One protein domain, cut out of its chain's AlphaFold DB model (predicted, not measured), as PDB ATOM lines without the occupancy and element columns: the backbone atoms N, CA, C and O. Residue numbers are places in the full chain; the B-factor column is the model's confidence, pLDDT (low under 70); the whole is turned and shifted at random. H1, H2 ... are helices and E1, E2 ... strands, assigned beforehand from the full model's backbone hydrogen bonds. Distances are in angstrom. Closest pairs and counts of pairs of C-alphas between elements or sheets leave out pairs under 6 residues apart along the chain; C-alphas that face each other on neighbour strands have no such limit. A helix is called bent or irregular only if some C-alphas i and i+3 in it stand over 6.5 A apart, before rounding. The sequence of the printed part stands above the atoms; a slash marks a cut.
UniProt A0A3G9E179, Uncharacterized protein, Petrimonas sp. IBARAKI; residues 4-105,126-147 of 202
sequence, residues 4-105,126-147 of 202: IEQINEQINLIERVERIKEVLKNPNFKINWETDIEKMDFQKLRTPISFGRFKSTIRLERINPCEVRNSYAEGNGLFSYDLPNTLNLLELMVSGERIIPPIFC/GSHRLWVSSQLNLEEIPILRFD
ATOM      1  N   ILE A   4       4.348 -52.459 -35.264       94.56
ATOM      2  CA  ILE A   4       4.628 -51.041 -35.549       94.56
ATOM      3  C   ILE A   4       3.754 -50.092 -34.713       94.56
ATOM      4  O   ILE A   4       4.242 -49.062 -34.262       94.56
ATOM      5  N   GLU A   5       2.488 -50.436 -34.464       94.25
ATOM      6  CA  GLU A   5       1.590 -49.624 -33.626       94.25
ATOM      7  C   GLU A   5       2.092 -49.594 -32.179       94.25
ATOM      8  O   GLU A   5       2.212 -48.522 -31.597       94.25
ATOM      9  N   GLN A   6       2.501 -50.751 -31.648       92.62
ATOM     10  CA  GLN A   6       3.099 -50.853 -30.312       92.62
ATOM     11  C   GLN A   6       4.375 -50.014 -30.186       92.62
ATOM     12  O   GLN A   6       4.543 -49.299 -29.203       92.62
ATOM     13  N   ILE A   7       5.268 -50.073 -31.180       94.81
ATOM     14  CA  ILE A   7       6.502 -49.275 -31.180       94.81
ATOM     15  C   ILE A   7       6.171 -47.779 -31.172       94.81
ATOM     16  O   ILE A   7       6.736 -47.036 -30.370       94.81
ATOM     17  N   ASN A   8       5.231 -47.340 -32.008       95.25
ATOM     18  CA  ASN A   8       4.828 -45.934 -32.069       95.25
ATOM     19  C   ASN A   8       4.182 -45.454 -30.758       95.25
ATOM     20  O   ASN A   8       4.436 -44.331 -30.327       95.25
ATOM     21  N   GLU A   9       3.396 -46.301 -30.089       92.62
ATOM     22  CA  GLU A   9       2.852 -46.005 -28.758       92.62
ATOM     23  C   GLU A   9       3.959 -45.834 -27.710       92.62
ATOM     24  O   GLU A   9       3.908 -44.894 -26.915       92.62
ATOM     25  N   GLN A  10       4.986 -46.693 -27.729       92.69
ATOM     26  CA  GLN A  10       6.128 -46.565 -26.818       92.69
ATOM     27  C   GLN A  10       6.941 -45.294 -27.087       92.69
ATOM     28  O   GLN A  10       7.308 -44.603 -26.139       92.69
ATOM     29  N   ILE A  11       7.182 -44.944 -28.357       95.19
ATOM     30  CA  ILE A  11       7.878 -43.700 -28.729       95.19
ATOM     31  C   ILE A  11       7.111 -42.482 -28.200       95.19
ATOM     32  O   ILE A  11       7.693 -41.639 -27.523       95.19
ATOM     33  N   ASN A  12       5.796 -42.432 -28.424       94.12
ATOM     34  CA  ASN A  12       4.952 -41.344 -27.930       94.12
ATOM     35  C   ASN A  12       4.997 -41.238 -26.391       94.12
ATOM     36  O   ASN A  12       5.139 -40.146 -25.842       94.12
ATOM     37  N   LEU A  13       4.937 -42.365 -25.672       93.31
ATOM     38  CA  LEU A  13       5.068 -42.366 -24.211       93.31
ATOM     39  C   LEU A  13       6.410 -41.786 -23.745       93.31
ATOM     40  O   LEU A  13       6.425 -40.975 -22.819       93.31
ATOM     41  N   ILE A  14       7.518 -42.158 -24.394       94.56
ATOM     42  CA  ILE A  14       8.851 -41.627 -24.080       94.56
ATOM     43  C   ILE A  14       8.890 -40.109 -24.300       94.56
ATOM     44  O   ILE A  14       9.312 -39.371 -23.411       94.56
ATOM     45  N   GLU A  15       8.395 -39.623 -25.441       95.56
ATOM     46  CA  GLU A  15       8.366 -38.188 -25.760       95.56
ATOM     47  C   GLU A  15       7.544 -37.377 -24.751       95.56
ATOM     48  O   GLU A  15       7.952 -36.290 -24.327       95.56
ATOM     49  N   ARG A  16       6.390 -37.909 -24.335       95.81
ATOM     50  CA  ARG A  16       5.538 -37.285 -23.314       95.81
ATOM     51  C   ARG A  16       6.242 -37.213 -21.959       95.81
ATOM     52  O   ARG A  16       6.203 -36.165 -21.314       95.81
ATOM     53  N   VAL A  17       6.921 -38.285 -21.546       95.94
ATOM     54  CA  VAL A  17       7.698 -38.313 -20.295       95.94
ATOM     55  C   VAL A  17       8.807 -37.264 -20.313       95.94
ATOM     56  O   VAL A  17       8.932 -36.502 -19.355       95.94
ATOM     57  N   GLU A  18       9.585 -37.181 -21.393       95.94
ATOM     58  CA  GLU A  18      10.670 -36.198 -21.500       95.94
ATOM     59  C   GLU A  18      10.141 -34.760 -21.480       95.94
ATOM     60  O   GLU A  18      10.664 -33.920 -20.747       95.94
ATOM     61  N   ARG A  19       9.030 -34.481 -22.176       95.50
ATOM     62  CA  ARG A  19       8.377 -33.164 -22.125       95.50
ATOM     63  C   ARG A  19       7.986 -32.773 -20.701       95.50
ATOM     64  O   ARG A  19       8.238 -31.643 -20.288       95.50
ATOM     65  N   ILE A  20       7.382 -33.694 -19.951       96.00
ATOM     66  CA  ILE A  20       6.984 -33.432 -18.565       96.00
ATOM     67  C   ILE A  20       8.205 -33.222 -17.670       96.00
ATOM     68  O   ILE A  20       8.207 -32.280 -16.880       96.00
ATOM     69  N   LYS A  21       9.268 -34.023 -17.819       94.62
ATOM     70  CA  LYS A  21      10.520 -33.819 -17.073       94.62
ATOM     71  C   LYS A  21      11.084 -32.416 -17.281       94.62
ATOM     72  O   LYS A  21      11.462 -31.786 -16.300       94.62
ATOM     73  N   GLU A  22      11.123 -31.919 -18.519       94.56
ATOM     74  CA  GLU A  22      11.617 -30.564 -18.798       94.56
ATOM     75  C   GLU A  22      10.769 -29.485 -18.123       94.56
ATOM     76  O   GLU A  22      11.316 -28.559 -17.528       94.56
ATOM     77  N   VAL A  23       9.439 -29.615 -18.144       93.19
ATOM     78  CA  VAL A  23       8.558 -28.645 -17.477       93.19
ATOM     79  C   VAL A  23       8.750 -28.664 -15.960       93.19
ATOM     80  O   VAL A  23       8.811 -27.605 -15.337       93.19
ATOM     81  N   LEU A  24       8.892 -29.848 -15.362       92.19
ATOM     82  CA  LEU A  24       9.074 -30.003 -13.916       92.19
ATOM     83  C   LEU A  24      10.435 -29.501 -13.409       92.19
ATOM     84  O   LEU A  24      10.586 -29.289 -12.209       92.19
ATOM     85  N   LYS A  25      11.414 -29.249 -14.291       91.62
ATOM     86  CA  LYS A  25      12.653 -28.538 -13.917       91.62
ATOM     87  C   LYS A  25      12.409 -27.069 -13.569       91.62
ATOM     88  O   LYS A  25      13.292 -26.440 -12.989       91.62
ATOM     89  N   ASN A  26      11.258 -26.499 -13.938       90.19
ATOM     90  CA  ASN A  26      10.909 -25.133 -13.576       90.19
ATOM     91  C   ASN A  26      10.692 -25.033 -12.053       90.19
ATOM     92  O   ASN A  26       9.712 -25.586 -11.553       90.19
ATOM     93  N   PRO A  27      11.521 -24.273 -11.313       85.81
ATOM     94  CA  PRO A  27      11.391 -24.147  -9.859       85.81
ATOM     95  C   PRO A  27      10.100 -23.436  -9.422       85.81
ATOM     96  O   PRO A  27       9.725 -23.501  -8.256       85.81
ATOM     97  N   ASN A  28       9.408 -22.760 -10.345       87.44
ATOM     98  CA  ASN A  28       8.126 -22.106 -10.087       87.44
ATOM     99  C   ASN A  28       6.919 -22.996 -10.405       87.44
ATOM    100  O   ASN A  28       5.785 -22.524 -10.305       87.44
ATOM    101  N   PHE A  29       7.135 -24.248 -10.824       89.94
ATOM    102  CA  PHE A  29       6.038 -25.182 -11.032       89.94
ATOM    103  C   PHE A  29       5.262 -25.371  -9.724       89.94
ATOM    104  O   PHE A  29       5.831 -25.670  -8.674       89.94
ATOM    105  N   LYS A  30       3.945 -25.184  -9.794       91.12
ATOM    106  CA  LYS A  30       3.026 -25.390  -8.679       91.12
ATOM    107  C   LYS A  30       1.803 -26.121  -9.190       91.12
ATOM    108  O   LYS A  30       1.275 -25.789 -10.248       91.12
ATOM    109  N   ILE A  31       1.330 -27.079  -8.405       95.38
ATOM    110  CA  ILE A  31       0.061 -27.740  -8.679       95.38
ATOM    111  C   ILE A  31      -1.066 -26.753  -8.364       95.38
ATOM    112  O   ILE A  31      -1.140 -26.210  -7.259       95.38
ATOM    113  N   ASN A  32      -1.940 -26.517  -9.340       96.94
ATOM    114  CA  ASN A  32      -3.118 -25.678  -9.175       96.94
ATOM    115  C   ASN A  32      -4.238 -26.496  -8.516       96.94
ATOM    116  O   ASN A  32      -4.992 -27.184  -9.196       96.94
ATOM    117  N   TRP A  33      -4.316 -26.484  -7.189       97.56
ATOM    118  CA  TRP A  33      -5.350 -27.216  -6.455       97.56
ATOM    119  C   TRP A  33      -6.684 -26.462  -6.458       97.56
ATOM    120  O   TRP A  33      -6.720 -25.268  -6.160       97.56
ATOM    121  N   GLU A  34      -7.793 -27.162  -6.708       97.56
ATOM    122  CA  GLU A  34      -9.110 -26.628  -6.353       97.56
ATOM    123  C   GLU A  34      -9.262 -26.678  -4.827       97.56
ATOM    124  O   GLU A  34      -9.032 -27.709  -4.196       97.56
ATOM    125  N   THR A  35      -9.621 -25.546  -4.232       96.56
ATOM    126  CA  THR A  35      -9.794 -25.383  -2.776       96.56
ATOM    127  C   THR A  35     -11.139 -24.749  -2.433       96.56
ATOM    128  O   THR A  35     -11.429 -24.470  -1.276       96.56
ATOM    129  N   ASP A  36     -11.997 -24.551  -3.429       96.88
ATOM    130  CA  ASP A  36     -13.397 -24.219  -3.243       96.88
ATOM    131  C   ASP A  36     -14.230 -25.487  -3.456       96.88
ATOM    132  O   ASP A  36     -14.411 -25.945  -4.586       96.88
ATOM    133  N   ILE A  37     -14.711 -26.077  -2.356       94.75
ATOM    134  CA  ILE A  37     -15.473 -27.337  -2.362       94.75
ATOM    135  C   ILE A  37     -16.709 -27.231  -3.269       94.75
ATOM    136  O   ILE A  37     -17.065 -28.208  -3.929       94.75
ATOM    137  N   GLU A  38     -17.343 -26.058  -3.350       93.88
ATOM    138  CA  GLU A  38     -18.552 -25.851  -4.156       93.88
ATOM    139  C   GLU A  38     -18.264 -25.857  -5.664       93.88
ATOM    140  O   GLU A  38     -19.151 -26.160  -6.463       93.88
ATOM    141  N   LYS A  39     -17.016 -25.570  -6.060       95.56
ATOM    142  CA  LYS A  39     -16.565 -25.582  -7.461       95.56
ATOM    143  C   LYS A  39     -15.997 -26.929  -7.910       95.56
ATOM    144  O   LYS A  39     -15.691 -27.089  -9.091       95.56
ATOM    145  N   MET A  40     -15.836 -27.893  -7.002       95.00
ATOM    146  CA  MET A  40     -15.256 -29.193  -7.332       95.00
ATOM    147  C   MET A  40     -16.226 -30.058  -8.132       95.00
ATOM    148  O   MET A  40     -17.251 -30.520  -7.630       95.00
ATOM    149  N   ASP A  41     -15.849 -30.351  -9.373       92.44
ATOM    150  CA  ASP A  41     -16.563 -31.307 -10.211       92.44
ATOM    151  C   ASP A  41     -16.057 -32.737  -9.971       92.44
ATOM    152  O   ASP A  41     -15.164 -33.240 -10.657       92.44
ATOM    153  N   PHE A  42     -16.647 -33.412  -8.980       92.44
ATOM    154  CA  PHE A  42     -16.307 -34.795  -8.636       92.44
ATOM    155  C   PHE A  42     -16.566 -35.803  -9.769       92.44
ATOM    156  O   PHE A  42     -16.054 -36.919  -9.694       92.44
ATOM    157  N   GLN A  43     -17.300 -35.437 -10.831       91.19
ATOM    158  CA  GLN A  43     -17.490 -36.307 -11.998       91.19
ATOM    159  C   GLN A  43     -16.211 -36.452 -12.833       91.19
ATOM    160  O   GLN A  43     -16.070 -37.428 -13.567       91.19
ATOM    161  N   LYS A  44     -15.254 -35.524 -12.690       88.38
ATOM    162  CA  LYS A  44     -13.925 -35.618 -13.316       88.38
ATOM    163  C   LYS A  44     -13.027 -36.681 -12.671       88.38
ATOM    164  O   LYS A  44     -11.968 -36.993 -13.214       88.38
ATOM    165  N   LEU A  45     -13.397 -37.213 -11.502       90.38
ATOM    166  CA  LEU A  45     -12.627 -38.268 -10.849       90.38
ATOM    167  C   LEU A  45     -12.800 -39.595 -11.588       90.38
ATOM    168  O   LEU A  45     -13.905 -39.994 -11.944       90.38
ATOM    169  N   ARG A  46     -11.691 -40.318 -11.765       84.62
ATOM    170  CA  ARG A  46     -11.710 -41.666 -12.347       84.62
ATOM    171  C   ARG A  46     -12.468 -42.655 -11.459       84.62
ATOM    172  O   ARG A  46     -13.152 -43.533 -11.976       84.62
ATOM    173  N   THR A  47     -12.315 -42.528 -10.144       82.62
ATOM    174  CA  THR A  47     -13.049 -43.319  -9.156       82.62
ATOM    175  C   THR A  47     -14.308 -42.548  -8.772       82.62
ATOM    176  O   THR A  47     -14.183 -41.443  -8.240       82.62
ATOM    177  N   PRO A  48     -15.518 -43.084  -9.006       84.81
ATOM    178  CA  PRO A  48     -16.731 -42.481  -8.471       84.81
ATOM    179  C   PRO A  48     -16.671 -42.452  -6.943       84.81
ATOM    180  O   PRO A  48     -16.409 -43.476  -6.312       84.81
ATOM    181  N   ILE A  49     -16.931 -41.289  -6.345       85.94
ATOM    182  CA  ILE A  49     -16.920 -41.124  -4.889       85.94
ATOM    183  C   ILE A  49     -18.329 -40.884  -4.373       85.94
ATOM    184  O   ILE A  49     -19.022 -39.957  -4.791       85.94
ATOM    185  N   SER A  50     -18.725 -41.719  -3.416       83.75
ATOM    186  CA  SER A  50     -19.904 -41.503  -2.591       83.75
ATOM    187  C   SER A  50     -19.473 -40.930  -1.246       83.75
ATOM    188  O   SER A  50     -18.775 -41.583  -0.470       83.75
ATOM    189  N   PHE A  51     -19.921 -39.712  -0.955       84.81
ATOM    190  CA  PHE A  51     -19.747 -39.082   0.359       84.81
ATOM    191  C   PHE A  51     -20.808 -39.536   1.378       84.81
ATOM    192  O   PHE A  51     -20.792 -39.110   2.534       84.81
ATOM    193  N   GLY A  52     -21.741 -40.395   0.951       80.19
ATOM    194  CA  GLY A  52     -22.815 -40.925   1.783       80.19
ATOM    195  C   GLY A  52     -23.657 -39.837   2.458       80.19
ATOM    196  O   GLY A  52     -23.814 -38.721   1.955       80.19
ATOM    197  N   ARG A  53     -24.191 -40.171   3.635       81.69
ATOM    198  CA  ARG A  53     -25.066 -39.288   4.429       81.69
ATOM    199  C   ARG A  53     -24.340 -38.093   5.055       81.69
ATOM    200  O   ARG A  53     -24.990 -37.156   5.502       81.69
ATOM    201  N   PHE A  54     -23.010 -38.115   5.079       83.19
ATOM    202  CA  PHE A  54     -22.170 -37.160   5.807       83.19
ATOM    203  C   PHE A  54     -21.409 -36.214   4.872       83.19
ATOM    204  O   PHE A  54     -20.427 -35.593   5.273       83.19
ATOM    205  N   LYS A  55     -21.897 -36.034   3.637       84.56
ATOM    206  CA  LYS A  55     -21.356 -35.067   2.668       84.56
ATOM    207  C   LYS A  55     -21.207 -33.651   3.245       84.56
ATOM    208  O   LYS A  55     -20.282 -32.939   2.879       84.56
ATOM    209  N   SER A  56     -22.079 -33.241   4.164       87.19
ATOM    210  CA  SER A  56     -22.003 -31.933   4.833       87.19
ATOM    211  C   SER A  56     -20.764 -31.746   5.719       87.19
ATOM    212  O   SER A  56     -20.468 -30.621   6.103       87.19
ATOM    213  N   THR A  57     -20.038 -32.820   6.044       93.06
ATOM    214  CA  THR A  57     -18.822 -32.783   6.876       93.06
ATOM    215  C   THR A  57     -17.531 -32.643   6.068       93.06
ATOM    216  O   THR A  57     -16.445 -32.628   6.656       93.06
ATOM    217  N   ILE A  58     -17.631 -32.569   4.732       95.12
ATOM    218  CA  ILE A  58     -16.468 -32.361   3.868       95.12
ATOM    219  C   ILE A  58     -15.808 -31.041   4.244       95.12
ATOM    220  O   ILE A  58     -16.443 -29.989   4.290       95.12
ATOM    221  N   ARG A  59     -14.505 -31.115   4.477       95.94
ATOM    222  CA  ARG A  59     -13.653 -29.985   4.814       95.94
ATOM    223  C   ARG A  59     -12.313 -30.115   4.113       95.94
ATOM    224  O   ARG A  59     -11.895 -31.211   3.733       95.94
ATOM    225  N   LEU A  60     -11.649 -28.979   3.959       97.19
ATOM    226  CA  LEU A  60     -10.277 -28.924   3.486       97.19
ATOM    227  C   LEU A  60      -9.328 -28.939   4.673       97.19
ATOM    228  O   LEU A  60      -9.470 -28.154   5.608       97.19
ATOM    229  N   GLU A  61      -8.345 -29.817   4.593       96.81
ATOM    230  CA  GLU A  61      -7.210 -29.862   5.504       96.81
ATOM    231  C   GLU A  61      -5.919 -29.865   4.692       96.81
ATOM    232  O   GLU A  61      -5.939 -29.898   3.459       96.81
ATOM    233  N   ARG A  62      -4.788 -29.796   5.384       97.25
ATOM    234  CA  ARG A  62      -3.462 -29.829   4.781       97.25
ATOM    235  C   ARG A  62      -2.626 -30.917   5.436       97.25
ATOM    236  O   ARG A  62      -2.747 -31.149   6.636       97.25
ATOM    237  N   ILE A  63      -1.815 -31.591   4.630       96.62
ATOM    238  CA  ILE A  63      -0.913 -32.657   5.075       96.62
ATOM    239  C   ILE A  63       0.447 -32.513   4.406       96.62
ATOM    240  O   ILE A  63       0.537 -31.985   3.296       96.62
ATOM    241  N   ASN A  64       1.474 -33.081   5.034       97.00
ATOM    242  CA  ASN A  64       2.739 -33.360   4.374       97.00
ATOM    243  C   ASN A  64       2.617 -34.681   3.576       97.00
ATOM    244  O   ASN A  64       2.463 -35.748   4.181       97.00
ATOM    245  N   PRO A  65       2.675 -34.659   2.231       95.31
ATOM    246  CA  PRO A  65       2.527 -35.860   1.409       95.31
ATOM    247  C   PRO A  65       3.672 -36.869   1.584       95.31
ATOM    248  O   PRO A  65       3.503 -38.032   1.224       95.31
ATOM    249  N   CYS A  66       4.817 -36.454   2.134       93.88
ATOM    250  CA  CYS A  66       5.946 -37.338   2.431       93.88
ATOM    251  C   CYS A  66       5.775 -38.101   3.756       93.88
ATOM    252  O   CYS A  66       6.420 -39.127   3.956       93.88
ATOM    253  N   GLU A  67       4.903 -37.627   4.651       93.75
ATOM    254  CA  GLU A  67       4.626 -38.260   5.951       93.75
ATOM    255  C   GLU A  67       3.405 -39.191   5.910       93.75
ATOM    256  O   GLU A  67       3.237 -40.053   6.774       93.75
ATOM    257  N   VAL A  68       2.550 -39.050   4.893       91.06
ATOM    258  CA  VAL A  68       1.352 -39.879   4.733       91.06
ATOM    259  C   VAL A  68       1.659 -41.103   3.877       91.06
ATOM    260  O   VAL A  68       2.017 -41.005   2.704       91.06
ATOM    261  N   ARG A  69       1.459 -42.293   4.452       86.19
ATOM    262  CA  ARG A  69       1.639 -43.557   3.732       86.19
ATOM    263  C   ARG A  69       0.606 -43.696   2.610       86.19
ATOM    264  O   ARG A  69      -0.592 -43.794   2.868       86.19
ATOM    265  N   ASN A  70       1.084 -43.827   1.376       89.06
ATOM    266  CA  ASN A  70       0.262 -44.245   0.248       89.06
ATOM    267  C   ASN A  70       0.320 -45.771   0.080       89.06
ATOM    268  O   ASN A  70       1.226 -46.297  -0.555       89.06
ATOM    269  N   SER A  71      -0.658 -46.491   0.628       84.94
ATOM    270  CA  SER A  71      -0.706 -47.962   0.550       84.94
ATOM    271  C   SER A  71      -0.943 -48.527  -0.858       84.94
ATOM    272  O   SER A  71      -0.887 -49.741  -1.027       84.94
ATOM    273  N   TYR A  72      -1.241 -47.683  -1.850       84.31
ATOM    274  CA  TYR A  72      -1.529 -48.111  -3.222       84.31
ATOM    275  C   TYR A  72      -0.381 -47.841  -4.189       84.31
ATOM    276  O   TYR A  72      -0.456 -48.305  -5.325       84.31
ATOM    277  N   ALA A  73       0.623 -47.066  -3.778       85.94
ATOM    278  CA  ALA A  73       1.747 -46.681  -4.614       85.94
ATOM    279  C   ALA A  73       3.052 -47.198  -4.013       85.94
ATOM    280  O   ALA A  73       3.388 -46.907  -2.868       85.94
ATOM    281  N   GLU A  74       3.798 -47.935  -4.826       79.19
ATOM    282  CA  GLU A  74       5.133 -48.425  -4.511       79.19
ATOM    283  C   GLU A  74       6.046 -48.128  -5.700       79.19
ATOM    284  O   GLU A  74       5.608 -48.139  -6.853       79.19
ATOM    285  N   GLY A  75       7.318 -47.853  -5.423       81.25
ATOM    286  CA  GLY A  75       8.302 -47.538  -6.450       81.25
ATOM    287  C   GLY A  75       9.320 -46.510  -5.980       81.25
ATOM    288  O   GLY A  75       9.226 -45.978  -4.879       81.25
ATOM    289  N   ASN A  76      10.295 -46.233  -6.841       82.12
ATOM    290  CA  ASN A  76      11.292 -45.191  -6.628       82.12
ATOM    291  C   ASN A  76      11.269 -44.256  -7.840       82.12
ATOM    292  O   ASN A  76      11.703 -44.632  -8.930       82.12
ATOM    293  N   GLY A  77      10.761 -43.039  -7.647       88.25
ATOM    294  CA  GLY A  77      10.746 -41.987  -8.657       88.25
ATOM    295  C   GLY A  77       9.382 -41.762  -9.310       88.25
ATOM    296  O   GLY A  77       8.576 -42.677  -9.474       88.25
ATOM    297  N   LEU A  78       9.162 -40.522  -9.749       91.12
ATOM    298  CA  LEU A  78       7.894 -39.991 -10.259       91.12
ATOM    299  C   LEU A  78       7.147 -40.917 -11.234       91.12
ATOM    300  O   LEU A  78       5.946 -41.114 -11.091       91.12
ATOM    301  N   PHE A  79       7.860 -41.525 -12.180       91.94
ATOM    302  CA  PHE A  79       7.292 -42.310 -13.281       91.94
ATOM    303  C   PHE A  79       7.219 -43.825 -13.017       91.94
ATOM    304  O   PHE A  79       6.946 -44.589 -13.939       91.94
ATOM    305  N   SER A  80       7.492 -44.275 -11.787       89.06
ATOM    306  CA  SER A  80       7.534 -45.708 -11.448       89.06
ATOM    307  C   SER A  80       6.170 -46.309 -11.095       89.06
ATOM    308  O   SER A  80       5.959 -47.503 -11.297       89.06
ATOM    309  N   TYR A  81       5.227 -45.489 -10.625       87.69
ATOM    310  CA  TYR A  81       3.882 -45.916 -10.252       87.69
ATOM    311  C   TYR A  81       2.873 -45.605 -11.363       87.69
ATOM    312  O   TYR A  81       2.687 -44.436 -11.704       87.69
ATOM    313  N   ASP A  82       2.227 -46.645 -11.912       90.44
ATOM    314  CA  ASP A  82       1.133 -46.556 -12.898       90.44
ATOM    315  C   ASP A  82       1.354 -45.446 -13.946       90.44
ATOM    316  O   ASP A  82       0.623 -44.451 -14.020       90.44
ATOM    317  N   LEU A  83       2.434 -45.609 -14.718       91.25
ATOM    318  CA  LEU A  83       2.974 -44.589 -15.616       91.25
ATOM    319  C   LEU A  83       1.911 -43.901 -16.489       91.25
ATOM    320  O   LEU A  83       1.902 -42.670 -16.500       91.25
ATOM    321  N   PRO A  84       0.996 -44.608 -17.186       90.44
ATOM    322  CA  PRO A  84       0.018 -43.937 -18.040       90.44
ATOM    323  C   PRO A  84      -0.871 -42.951 -17.272       90.44
ATOM    324  O   PRO A  84      -1.117 -41.843 -17.744       90.44
ATOM    325  N   ASN A  85      -1.324 -43.324 -16.071       91.56
ATOM    326  CA  ASN A  85      -2.213 -42.481 -15.272       91.56
ATOM    327  C   ASN A  85      -1.458 -41.351 -14.573       91.56
ATOM    328  O   ASN A  85      -1.944 -40.219 -14.550       91.56
ATOM    329  N   THR A  86      -0.253 -41.628 -14.072       94.44
ATOM    330  CA  THR A  86       0.625 -40.595 -13.509       94.44
ATOM    331  C   THR A  86       0.998 -39.553 -14.560       94.44
ATOM    332  O   THR A  86       0.966 -38.357 -14.279       94.44
ATOM    333  N   LEU A  87       1.283 -39.977 -15.793       95.62
ATOM    334  CA  LEU A  87       1.627 -39.076 -16.889       95.62
ATOM    335  C   LEU A  87       0.442 -38.197 -17.308       95.62
ATOM    336  O   LEU A  87       0.607 -36.985 -17.421       95.62
ATOM    337  N   ASN A  88      -0.756 -38.775 -17.453       95.00
ATOM    338  CA  ASN A  88      -1.974 -38.003 -17.729       95.00
ATOM    339  C   ASN A  88      -2.249 -36.965 -16.625       95.00
ATOM    340  O   ASN A  88      -2.618 -35.829 -16.913       95.00
ATOM    341  N   LEU A  89      -2.051 -37.337 -15.355       95.88
ATOM    342  CA  LEU A  89      -2.211 -36.418 -14.228       95.88
ATOM    343  C   LEU A  89      -1.198 -35.268 -14.284       95.88
ATOM    344  O   LEU A  89      -1.572 -34.114 -14.086       95.88
ATOM    345  N   LEU A  90       0.071 -35.570 -14.560       96.88
ATOM    346  CA  LEU A  90       1.119 -34.558 -14.682       96.88
ATOM    347  C   LEU A  90       0.848 -33.593 -15.838       96.88
ATOM    348  O   LEU A  90       1.046 -32.393 -15.679       96.88
ATOM    349  N   GLU A  91       0.344 -34.085 -16.970       96.31
ATOM    350  CA  GLU A  91      -0.068 -33.239 -18.097       96.31
ATOM    351  C   GLU A  91      -1.201 -32.276 -17.715       96.31
ATOM    352  O   GLU A  91      -1.139 -31.101 -18.082       96.31
ATOM    353  N   LEU A  92      -2.185 -32.725 -16.923       95.62
ATOM    354  CA  LEU A  92      -3.230 -31.851 -16.373       95.62
ATOM    355  C   LEU A  92      -2.662 -30.815 -15.391       95.62
ATOM    356  O   LEU A  92      -3.042 -29.649 -15.422       95.62
ATOM    357  N   MET A  93      -1.729 -31.214 -14.526       96.12
ATOM    358  CA  MET A  93      -1.085 -30.282 -13.595       96.12
ATOM    359  C   MET A  93      -0.268 -29.216 -14.336       96.12
ATOM    360  O   MET A  93      -0.305 -28.042 -13.975       96.12
ATOM    361  N   VAL A  94       0.447 -29.615 -15.392       95.44
ATOM    362  CA  VAL A  94       1.265 -28.730 -16.233       95.44
ATOM    363  C   VAL A  94       0.419 -27.781 -17.078       95.44
ATOM    364  O   VAL A  94       0.830 -26.640 -17.286       95.44
ATOM    365  N   SER A  95      -0.761 -28.202 -17.541       94.62
ATOM    366  CA  SER A  95      -1.670 -27.308 -18.269       94.62
ATOM    367  C   SER A  95      -2.276 -26.212 -17.383       94.62
ATOM    368  O   SER A  95      -2.855 -25.257 -17.902       94.62
ATOM    369  N   GLY A  96      -2.134 -26.331 -16.058       93.75
ATOM    370  CA  GLY A  96      -2.724 -25.421 -15.084       93.75
ATOM    371  C   GLY A  96      -4.183 -25.737 -14.757       93.75
ATOM    372  O   GLY A  96      -4.840 -24.903 -14.125       93.75
ATOM    373  N   GLU A  97      -4.696 -26.910 -15.151       95.31
ATOM    374  CA  GLU A  97      -6.027 -27.380 -14.744       95.31
ATOM    375  C   GLU A  97      -6.128 -27.391 -13.215       95.31
ATOM    376  O   GLU A  97      -5.173 -27.718 -12.505       95.31
ATOM    377  N   ARG A  98      -7.307 -27.043 -12.696       96.44
ATOM    378  CA  ARG A  98      -7.567 -27.130 -11.261       96.44
ATOM    379  C   ARG A  98      -7.771 -28.580 -10.847       96.44
ATOM    380  O   ARG A  98      -8.759 -29.213 -11.214       96.44
ATOM    381  N   ILE A  99      -6.840 -29.100 -10.061       97.12
ATOM    382  CA  ILE A  99      -6.822 -30.491  -9.626       97.12
ATOM    383  C   ILE A  99      -7.601 -30.632  -8.321       97.12
ATOM    384  O   ILE A  99      -7.323 -29.937  -7.343       97.12
ATOM    385  N   ILE A 100      -8.551 -31.568  -8.283       97.12
ATOM    386  CA  ILE A 100      -9.238 -31.943  -7.042       97.12
ATOM    387  C   ILE A 100      -8.215 -32.604  -6.101       97.12
ATOM    388  O   ILE A 100      -7.527 -33.533  -6.537       97.12
ATOM    389  N   PRO A 101      -8.101 -32.168  -4.834       97.25
ATOM    390  CA  PRO A 101      -7.189 -32.762  -3.859       97.25
ATOM    391  C   PRO A 101      -7.396 -34.274  -3.639       97.25
ATOM    392  O   PRO A 101      -8.455 -34.819  -3.965       97.25
ATOM    393  N   PRO A 102      -6.413 -35.001  -3.073       96.62
ATOM    394  CA  PRO A 102      -6.659 -36.339  -2.538       96.62
ATOM    395  C   PRO A 102      -7.813 -36.342  -1.524       96.62
ATOM    396  O   PRO A 102      -8.015 -35.366  -0.798       96.62
ATOM    397  N   ILE A 103      -8.571 -37.438  -1.488       95.69
ATOM    398  CA  ILE A 103      -9.785 -37.571  -0.680       95.69
ATOM    399  C   ILE A 103      -9.551 -38.626   0.385       95.69
ATOM    400  O   ILE A 103      -9.251 -39.782   0.083       95.69
ATOM    401  N   PHE A 104      -9.756 -38.225   1.628       94.81
ATOM    402  CA  PHE A 104      -9.668 -39.065   2.804       94.81
ATOM    403  C   PHE A 104     -10.983 -39.046   3.578       94.81
ATOM    404  O   PHE A 104     -11.779 -38.111   3.474       94.81
ATOM    405  N   CYS A 105     -11.200 -40.069   4.396       93.31
ATOM    406  CA  CYS A 105     -12.301 -40.097   5.345       93.31
ATOM    407  C   CYS A 105     -11.845 -40.487   6.748       93.31
ATOM    408  O   CYS A 105     -10.908 -41.271   6.906       93.31
ATOM    409  N   GLY A 126      -7.185 -40.509  -4.921       95.12
ATOM    410  CA  GLY A 126      -6.068 -39.591  -5.133       95.12
ATOM    411  C   GLY A 126      -4.691 -40.169  -4.839       95.12
ATOM    412  O   GLY A 126      -3.766 -39.392  -4.620       95.12
ATOM    413  N   SER A 127      -4.528 -41.494  -4.914       94.94
ATOM    414  CA  SER A 127      -3.217 -42.155  -4.810       94.94
ATOM    415  C   SER A 127      -2.165 -41.510  -5.724       94.94
ATOM    416  O   SER A 127      -1.113 -41.096  -5.245       94.94
ATOM    417  N   HIS A 128      -2.452 -41.326  -7.019       95.50
ATOM    418  CA  HIS A 128      -1.507 -40.692  -7.953       95.50
ATOM    419  C   HIS A 128      -1.205 -39.236  -7.592       95.50
ATOM    420  O   HIS A 128      -0.079 -38.785  -7.755       95.50
ATOM    421  N   ARG A 129      -2.187 -38.498  -7.058       96.19
ATOM    422  CA  ARG A 129      -2.011 -37.101  -6.626       96.19
ATOM    423  C   ARG A 129      -1.108 -37.009  -5.401       96.19
ATOM    424  O   ARG A 129      -0.210 -36.169  -5.377       96.19
ATOM    425  N   LEU A 130      -1.309 -37.893  -4.426       96.31
ATOM    426  CA  LEU A 130      -0.448 -38.013  -3.253       96.31
ATOM    427  C   LEU A 130       0.969 -38.455  -3.652       96.31
ATOM    428  O   LEU A 130       1.939 -37.855  -3.204       96.31
ATOM    429  N   TRP A 131       1.078 -39.442  -4.550       96.12
ATOM    430  CA  TRP A 131       2.347 -39.928  -5.097       96.12
ATOM    431  C   TRP A 131       3.137 -38.822  -5.797       96.12
ATOM    432  O   TRP A 131       4.271 -38.551  -5.429       96.12
ATOM    433  N   VAL A 132       2.538 -38.135  -6.773       95.94
ATOM    434  CA  VAL A 132       3.206 -37.032  -7.479       95.94
ATOM    435  C   VAL A 132       3.667 -35.965  -6.488       95.94
ATOM    436  O   VAL A 132       4.804 -35.511  -6.563       95.94
ATOM    437  N   SER A 133       2.817 -35.605  -5.525       96.19
ATOM    438  CA  SER A 133       3.147 -34.589  -4.522       96.19
ATOM    439  C   SER A 133       4.333 -34.987  -3.639       96.19
ATOM    440  O   SER A 133       5.184 -34.144  -3.365       96.19
ATOM    441  N   SER A 134       4.428 -36.261  -3.236       95.31
ATOM    442  CA  SER A 134       5.565 -36.752  -2.451       95.31
ATOM    443  C   SER A 134       6.848 -36.828  -3.282       95.31
ATOM    444  O   SER A 134       7.906 -36.424  -2.817       95.31
ATOM    445  N   GLN A 135       6.763 -37.252  -4.548       94.00
ATOM    446  CA  GLN A 135       7.922 -37.310  -5.449       94.00
ATOM    447  C   GLN A 135       8.454 -35.922  -5.836       94.00
ATOM    448  O   GLN A 135       9.632 -35.782  -6.165       94.00
ATOM    449  N   LEU A 136       7.606 -34.893  -5.780       92.88
ATOM    450  CA  LEU A 136       7.999 -33.491  -5.930       92.88
ATOM    451  C   LEU A 136       8.501 -32.860  -4.616       92.88
ATOM    452  O   LEU A 136       8.861 -31.686  -4.626       92.88
ATOM    453  N   ASN A 137       8.548 -33.618  -3.513       93.12
ATOM    454  CA  ASN A 137       8.942 -33.156  -2.177       93.12
ATOM    455  C   ASN A 137       8.183 -31.899  -1.727       93.12
ATOM    456  O   ASN A 137       8.769 -30.978  -1.156       93.12
ATOM    457  N   LEU A 138       6.878 -31.834  -2.012       94.50
ATOM    458  CA  LEU A 138       6.052 -30.739  -1.514       94.50
ATOM    459  C   LEU A 138       5.944 -30.842   0.009       94.50
ATOM    460  O   LEU A 138       5.623 -31.907   0.527       94.50
ATOM    461  N   GLU A 139       6.172 -29.736   0.713       95.19
ATOM    462  CA  GLU A 139       6.062 -29.692   2.179       95.19
ATOM    463  C   GLU A 139       4.613 -29.863   2.644       95.19
ATOM    464  O   GLU A 139       4.350 -30.434   3.699       95.19
ATOM    465  N   GLU A 140       3.663 -29.377   1.844       97.12
ATOM    466  CA  GLU A 140       2.254 -29.376   2.199       97.12
ATOM    467  C   GLU A 140       1.352 -29.397   0.958       97.12
ATOM    468  O   GLU A 140       1.590 -28.680  -0.020       97.12
ATOM    469  N   ILE A 141       0.277 -30.188   1.008       98.12
ATOM    470  CA  ILE A 141      -0.799 -30.187   0.009       98.12
ATOM    471  C   ILE A 141      -2.172 -30.108   0.681       98.12
ATOM    472  O   ILE A 141      -2.333 -30.618   1.793       98.12
ATOM    473  N   PRO A 142      -3.183 -29.511   0.023       98.19
ATOM    474  CA  PRO A 142      -4.555 -29.642   0.481       98.19
ATOM    475  C   PRO A 142      -5.040 -31.086   0.310       98.19
ATOM    476  O   PRO A 142      -4.617 -31.794  -0.605       98.19
ATOM    477  N   ILE A 143      -5.978 -31.486   1.160       97.69
ATOM    478  CA  ILE A 143      -6.764 -32.715   1.056       97.69
ATOM    479  C   ILE A 143      -8.223 -32.428   1.379       97.69
ATOM    480  O   ILE A 143      -8.536 -31.521   2.151       97.69
ATOM    481  N   LEU A 144      -9.117 -33.239   0.824       96.94
ATOM    482  CA  LEU A 144     -10.496 -33.314   1.284       96.94
ATOM    483  C   LEU A 144     -10.603 -34.376   2.369       96.94
ATOM    484  O   LEU A 144     -10.158 -35.506   2.174       96.94
ATOM    485  N   ARG A 145     -11.234 -34.027   3.488       95.56
ATOM    486  CA  ARG A 145     -11.511 -34.944   4.594       95.56
ATOM    487  C   ARG A 145     -12.984 -34.870   4.967       95.56
ATOM    488  O   ARG A 145     -13.569 -33.792   4.940       95.56
ATOM    489  N   PHE A 146     -13.599 -35.999   5.290       94.75
ATOM    490  CA  PHE A 146     -14.995 -36.047   5.731       94.75
ATOM    491  C   PHE A 146     -15.243 -37.239   6.654       94.75
ATOM    492  O   PHE A 146     -14.489 -38.209   6.655       94.75
ATOM    493  N   ASP A 147     -16.314 -37.166   7.428       93.19
ATOM    494  CA  ASP A 147     -16.761 -38.261   8.279       93.19
ATOM    495  C   ASP A 147     -17.422 -39.353   7.423       93.19
ATOM    496  O   ASP A 147     -18.368 -39.073   6.686       93.19
TER     497      ASP A 147
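AT A GLANCE: This is residues 4 to 105 and 126 to 147 of the 202 residues of an uncharacterized protein of Petrimonas sp. IBARAKI (UniProt A0A3G9E179). An elongated body has a small, twisted three-stranded sheet towards one end, the crossing helices H3 and H4 in its middle, and the long helix H1 at the other end, where residues 4 to 12 stick out free. The short helix H2 lies at the sheet's far end. The 124 printed residues include four named helices and three named strands, in the order H1 H2 E1 H3 E2 H4 E3; the sheet, E1 E3 E2, is mixed, and so is the class, helices and strands. The whole is compact, with a radius of gyration of the C-alphas of 15.6 A and spans of 51 by 31 by 27 A.

IN THESE COORDINATES: H1, residues 4 to 24, runs 30.5 A from C-alpha 4 at (4.628, -51.041, -35.549). H2 is residues 52 to 57, irregular, with C-alphas 53 and 56 8.0 A apart; E1 is 59 to 63. H3, residues 83 to 95, runs 18.1 A. E2 is residues 103 to 105 and H4 127 to 135. E3, residues 141 to 147, runs 19.7 A to C-alpha 147 at (-16.761, -38.261, 8.279).

HOW THE PARTS SIT: H1 touches H3 with residues 16 to 23 alone, at a steep tilt of 45 degrees; the closest C-alphas, of Val 17 and Leu 87, are 7.0 A apart. H3 touches H4, only just about perpendicular at 72 degrees, with C-alphas of Thr 86 and His 128 closest at 6.0 A. H4 and H2 only graze the sheet. E1 and E3 are antiparallel, with N 61 and O 143 at 3.0 A; E3 and E2 are parallel, with N 104 and O 144 at 2.8 A. Every O i to N i+4 pair is within hydrogen-bond range in H1, H3 and H4; H2 has 0 of 2, and 1 of 3 O i to N i+3 pairs.

THE WHOLE: The C-alphas of Ile 4 and Ser 56 are farthest apart, 52.0 A. Residues 106 to 125 are not printed; C-alphas 105 and 126 are 12.2 A apart. The links H1 to H2 and E1 to H3 are long. No printed residue is under 70 in pLDDT.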